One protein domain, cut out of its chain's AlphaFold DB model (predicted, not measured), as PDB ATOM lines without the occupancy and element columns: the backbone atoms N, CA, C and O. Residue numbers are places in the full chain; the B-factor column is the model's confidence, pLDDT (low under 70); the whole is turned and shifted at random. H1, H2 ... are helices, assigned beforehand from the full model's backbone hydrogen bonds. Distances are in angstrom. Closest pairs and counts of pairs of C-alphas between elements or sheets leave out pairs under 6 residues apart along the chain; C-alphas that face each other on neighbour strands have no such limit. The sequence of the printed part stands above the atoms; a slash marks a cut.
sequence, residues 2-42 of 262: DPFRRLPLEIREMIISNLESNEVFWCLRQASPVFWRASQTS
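This is residues 2 to 42 of the 262 residues of an uncharacterized protein of Gibberella moniliformis (strain M3125 / FGSC 7600) (UniProt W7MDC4). Three short helices form an open, loosely joined arch: H1 is one side, H2 runs back on the other, and H3 turns off at a corner from H2. Residues 6 to 11 stick out. The printed part has 41 residues, with helices in the order H1, H2, H3 and no named strand; its class is all helix. It is compact by its radius of gyration of the C-alphas, 9.8 A, and spans 23 by 20 by 18 A.

Start at H1, residues 9 to 17, which is only just apart from H2, residues 22 to 31, at 8.2 A. H1 is apart from H3, residues 33 to 41. H2 and H3 touch only at the corner, closest at the C-alphas of Arg 29 and Trp 36, 4.8 A, with a steep tilt of 65 degrees, opposite ways. In H1, H2 and H3 every O i to N i+4 pair is within hydrogen-bond range.

Find C-alpha 9 at (-19.079, -0.164, -50.867); H1 runs 12.1 A from there. H2 runs 14.3 A, and H3 12.2 A to C-alpha 41 at (-2.306, 3.587, -47.402).

The C-alphas of Arg 6 and Asn 22 are the two farthest apart, 24.0 A. The printed part has no cut, and both links are tight. Look for pLDDT under 70 at residues 2, 5, 9 to 10 and 12 to 21.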
ATOM      1  N   ASP A   2     -12.687 -12.655 -54.961       64.12
ATOM      2  CA  ASP A   2     -12.971 -12.254 -53.573       64.12
ATOM      3  C   ASP A   2     -14.472 -11.903 -53.405       64.12
ATOM      4  O   ASP A   2     -14.933 -10.934 -54.024       64.12
ATOM      5  N   PRO A   3     -15.256 -12.686 -52.639       70.38
ATOM      6  CA  PRO A   3     -16.685 -12.447 -52.445       70.38
ATOM      7  C   PRO A   3     -16.959 -11.144 -51.687       70.38
ATOM      8  O   PRO A   3     -17.984 -10.514 -51.937       70.38
ATOM      9  N   PHE A   4     -16.026 -10.675 -50.855       70.12
ATOM     10  CA  PHE A   4     -16.157  -9.401 -50.154       70.12
ATOM     11  C   PHE A   4     -16.178  -8.229 -51.140       70.12
ATOM     12  O   PHE A   4     -16.981  -7.313 -51.004       70.12
ATOM     13  N   ARG A   5     -15.381  -8.286 -52.217       68.25
ATOM     14  CA  ARG A   5     -15.381  -7.256 -53.280       68.25
ATOM     15  C   ARG A   5     -16.680  -7.167 -54.072       68.25
ATOM     16  O   ARG A   5     -16.869  -6.181 -54.779       68.25
ATOM     17  N   ARG A   6     -17.540  -8.183 -53.994       78.69
ATOM     18  CA  ARG A   6     -18.855  -8.173 -54.646       78.69
ATOM     19  C   ARG A   6     -19.900  -7.419 -53.828       78.69
ATOM     20  O   ARG A   6     -20.959  -7.111 -54.365       78.69
ATOM     21  N   LEU A   7     -19.614  -7.126 -52.559       77.62
ATOM     22  CA  LEU A   7     -20.499  -6.334 -51.717       77.62
ATOM     23  C   LEU A   7     -20.464  -4.852 -52.144       77.62
ATOM     24  O   LEU A   7     -19.392  -4.333 -52.488       77.62
ATOM     25  N   PRO A   8     -21.608  -4.145 -52.084       80.00
ATOM     26  CA  PRO A   8     -21.652  -2.688 -52.190       80.00
ATOM     27  C   PRO A   8     -20.634  -2.025 -51.255       80.00
ATOM     28  O   PRO A   8     -20.296  -2.580 -50.207       80.00
ATOM     29  N   LEU A   9     -20.100  -0.869 -51.653       68.69
ATOM     30  CA  LEU A   9     -19.079  -0.164 -50.867       68.69
ATOM     31  C   LEU A   9     -19.589   0.135 -49.453       68.69
ATOM     32  O   LEU A   9     -18.884  -0.112 -48.485       68.69
ATOM     33  N   GLU A  10     -20.848   0.534 -49.351       68.88
ATOM     34  CA  GLU A  10     -21.536   0.903 -48.121       68.88
ATOM     35  C   GLU A  10     -21.648  -0.290 -47.161       68.88
ATOM     36  O   GLU A  10     -21.433  -0.149 -45.962       68.88
ATOM     37  N   ILE A  11     -21.917  -1.496 -47.682       71.56
ATOM     38  CA  ILE A  11     -21.960  -2.722 -46.867       71.56
ATOM     39  C   ILE A  11     -20.553  -3.114 -46.414       71.56
ATOM     40  O   ILE A  11     -20.374  -3.551 -45.279       71.56
ATOM     41  N   ARG A  12     -19.545  -2.937 -47.275       69.25
ATOM     42  CA  ARG A  12     -18.150  -3.170 -46.888       69.25
ATOM     43  C   ARG A  12     -17.736  -2.215 -45.775       69.25
ATOM     44  O   ARG A  12     -17.252  -2.683 -44.758       69.25
ATOM     45  N   GLU A  13     -17.980  -0.919 -45.924       62.00
ATOM     46  CA  GLU A  13     -17.681   0.100 -44.910       62.00
ATOM     47  C   GLU A  13     -18.461  -0.130 -43.608       62.00
ATOM     48  O   GLU A  13     -17.905   0.044 -42.526       62.00
ATOM     49  N   MET A  14     -19.705  -0.607 -43.685       65.38
ATOM     50  CA  MET A  14     -20.491  -0.984 -42.511       65.38
ATOM     51  C   MET A  14     -19.896  -2.193 -41.778       65.38
ATOM     52  O   MET A  14     -19.730  -2.126 -40.565       65.38
ATOM     53  N   ILE A  15     -19.527  -3.274 -42.477       68.81
ATOM     54  CA  ILE A  15     -18.862  -4.439 -41.856       68.81
ATOM     55  C   ILE A  15     -17.559  -4.006 -41.177       68.81
ATOM     56  O   ILE A  15     -17.280  -4.437 -40.067       68.81
ATOM     57  N   ILE A  16     -16.804  -3.108 -41.814       62.69
ATOM     58  CA  ILE A  16     -15.551  -2.548 -41.285       62.69
ATOM     59  C   ILE A  16     -15.784  -1.737 -40.013       62.69
ATOM     60  O   ILE A  16     -15.026  -1.853 -39.056       62.69
ATOM     61  N   SER A  17     -16.831  -0.918 -40.007       55.44
ATOM     62  CA  SER A  17     -17.141  -0.016 -38.896       55.44
ATOM     63  C   SER A  17     -17.742  -0.739 -37.686       55.44
ATOM     64  O   SER A  17     -17.854  -0.137 -36.626       55.44
ATOM     65  N   ASN A  18     -18.132  -2.008 -37.846       63.41
ATOM     66  CA  ASN A  18     -18.666  -2.866 -36.785       63.41
ATOM     67  C   ASN A  18     -17.705  -4.006 -36.422       63.41
ATOM     68  O   ASN A  18     -18.120  -4.993 -35.823       63.41
ATOM     69  N   LEU A  19     -16.430  -3.920 -36.812       66.94
ATOM     70  CA  LEU A  19     -15.432  -4.848 -36.293       66.94
ATOM     71  C   LEU A  19     -15.235  -4.542 -34.813       66.94
ATOM     72  O   LEU A  19     -14.901  -3.420 -34.453       66.94
ATOM     73  N   GLU A  20     -15.495  -5.530 -33.965       63.06
ATOM     74  CA  GLU A  20     -15.475  -5.354 -32.511       63.06
ATOM     75  C   GLU A  20     -14.117  -5.709 -31.895       63.06
ATOM     76  O   GLU A  20     -13.878  -5.412 -30.727       63.06
ATOM     77  N   SER A  21     -13.217  -6.340 -32.661       68.75
ATOM     78  CA  SER A  21     -11.932  -6.796 -32.137       68.75
ATOM     79  C   SER A  21     -10.764  -6.660 -33.111       68.75
ATOM     80  O   SER A  21     -10.890  -6.730 -34.340       68.75
ATOM     81  N   ASN A  22      -9.588  -6.504 -32.504       71.19
ATOM     82  CA  ASN A  22      -8.289  -6.438 -33.159       71.19
ATOM     83  C   ASN A  22      -8.005  -7.716 -33.977       71.19
ATOM     84  O   ASN A  22      -7.613  -7.644 -35.142       71.19
ATOM     85  N   GLU A  23      -8.300  -8.887 -33.413       72.69
ATOM     86  CA  GLU A  23      -8.117 -10.191 -34.065       72.69
ATOM     87  C   GLU A  23      -8.907 -10.309 -35.371       72.69
ATOM     88  O   GLU A  23      -8.362 -10.692 -36.408       72.69
ATOM     89  N   VAL A  24     -10.182  -9.910 -35.359       72.50
ATOM     90  CA  VAL A  24     -11.024  -9.960 -36.561       72.50
ATOM     91  C   VAL A  24     -10.487  -8.998 -37.622       72.50
ATOM     92  O   VAL A  24     -10.470  -9.332 -38.811       72.50
ATOM     93  N   PHE A  25      -9.985  -7.829 -37.217       76.38
ATOM     94  CA  PHE A  25      -9.350  -6.886 -38.136       76.38
ATOM     95  C   PHE A  25      -8.083  -7.464 -38.791       76.38
ATOM     96  O   PHE A  25      -7.909  -7.332 -40.007       76.38
ATOM     97  N   TRP A  26      -7.226  -8.154 -38.033       76.12
ATOM     98  CA  TRP A  26      -6.040  -8.828 -38.578       76.12
ATOM     99  C   TRP A  26      -6.393  -9.934 -39.565       76.12
ATOM    100  O   TRP A  26      -5.849  -9.959 -40.673       76.12
ATOM    101  N   CYS A  27      -7.355 -10.787 -39.214       78.12
ATOM    102  CA  CYS A  27      -7.864 -11.829 -40.103       78.12
ATOM    103  C   CYS A  27      -8.399 -11.234 -41.416       78.12
ATOM    104  O   CYS A  27      -8.088 -11.724 -42.502       78.12
ATOM    105  N   LEU A  28      -9.140 -10.122 -41.355       74.56
ATOM    106  CA  LEU A  28      -9.653  -9.437 -42.547       74.56
ATOM    107  C   LEU A  28      -8.551  -8.809 -43.399       74.56
ATOM    108  O   LEU A  28      -8.610  -8.864 -44.632       74.56
ATOM    109  N   ARG A  29      -7.530  -8.236 -42.759       76.88
ATOM    110  CA  ARG A  29      -6.349  -7.700 -43.441       76.88
ATOM    111  C   ARG A  29      -5.606  -8.790 -44.217       76.88
ATOM    112  O   ARG A  29      -5.171  -8.514 -45.333       76.88
ATOM    113  N   GLN A  30      -5.476  -9.993 -43.660       77.56
ATOM    114  CA  GLN A  30      -4.850 -11.133 -44.340       77.56
ATOM    115  C   GLN A  30      -5.744 -11.701 -45.451       77.56
ATOM    116  O   GLN A  30      -5.272 -11.978 -46.554       77.56
ATOM    117  N   ALA A  31      -7.048 -11.824 -45.196       73.31
ATOM    118  CA  ALA A  31      -7.991 -12.455 -46.114       73.31
ATOM    119  C   ALA A  31      -8.364 -11.586 -47.328       73.31
ATOM    120  O   ALA A  31      -8.776 -12.119 -48.361       73.31
ATOM    121  N   SER A  32      -8.245 -10.256 -47.237       71.69
ATOM    122  CA  SER A  32      -8.691  -9.354 -48.302       71.69
ATOM    123  C   SER A  32      -7.604  -8.385 -48.778       71.69
ATOM    124  O   SER A  32      -7.186  -7.485 -48.042       71.69
ATOM    125  N   PRO A  33      -7.239  -8.416 -50.076       74.25
ATOM    126  CA  PRO A  33      -6.254  -7.486 -50.619       74.25
ATOM    127  C   PRO A  33      -6.719  -6.021 -50.615       74.25
ATOM    128  O   PRO A  33      -5.906  -5.121 -50.809       74.25
ATOM    129  N   VAL A  34      -8.026  -5.756 -50.460       70.94
ATOM    130  CA  VAL A  34      -8.539  -4.381 -50.295       70.94
ATOM    131  C   VAL A  34      -8.142  -3.842 -48.928       70.94
ATOM    132  O   VAL A  34      -7.608  -2.741 -48.845       70.94
ATOM    133  N   PHE A  35      -8.343  -4.640 -47.883       70.75
ATOM    134  CA  PHE A  35      -7.970  -4.288 -46.520       70.75
ATOM    135  C   PHE A  35      -6.468  -4.230 -46.328       70.75
ATOM    136  O   PHE A  35      -5.973  -3.277 -45.735       70.75
ATOM    137  N   TRP A  36      -5.741  -5.183 -46.913       76.38
ATOM    138  CA  TRP A  36      -4.289  -5.112 -46.972       76.38
ATOM    139  C   TRP A  36      -3.820  -3.794 -47.594       76.38
ATOM    140  O   TRP A  36      -2.980  -3.098 -47.036       76.38
ATOM    141  N   ARG A  37      -4.382  -3.383 -48.738       78.12
ATOM    142  CA  ARG A  37      -4.024  -2.086 -49.333       78.12
ATOM    143  C   ARG A  37      -4.413  -0.920 -48.430       78.12
ATOM    144  O   ARG A  37      -3.597  -0.024 -48.251       78.12
ATOM    145  N   ALA A  38      -5.605  -0.944 -47.836       73.25
ATOM    146  CA  ALA A  38      -6.066   0.104 -46.932       73.25
ATOM    147  C   ALA A  38      -5.143   0.261 -45.714       73.25
ATOM    148  O   ALA A  38      -4.794   1.393 -45.375       73.25
ATOM    149  N   SER A  39      -4.664  -0.832 -45.111       74.50
ATOM    150  CA  SER A  39      -3.687  -0.773 -44.014       74.50
ATOM    151  C   SER A  39      -2.346  -0.183 -44.461       74.50
ATOM    152  O   SER A  39      -1.660   0.463 -43.677       74.50
ATOM    153  N   GLN A  40      -1.981  -0.351 -45.735       78.69
ATOM    154  CA  GLN A  40      -0.754   0.204 -46.317       78.69
ATOM    155  C   GLN A  40      -0.890   1.654 -46.804       78.69
ATOM    156  O   GLN A  40       0.123   2.292 -47.098       78.69
ATOM    157  N   THR A  41      -2.096   2.216 -46.894       79.38
ATOM    158  CA  THR A  41      -2.306   3.587 -47.402       79.38
ATOM    159  C   THR A  41      -2.953   4.527 -46.391       79.38
ATOM    160  O   THR A  41      -2.683   5.725 -46.426       79.38
ATOM    161  N   SER A  42      -3.781   4.015 -45.481       86.25
ATOM    162  CA  SER A  42      -4.445   4.817 -44.452       86.25
ATOM    163  C   SER A  42      -3.450   5.273 -43.389       86.25
ATOM    164  O   SER A  42      -2.782   4.457 -42.756       86.25
TER     165      SER A  42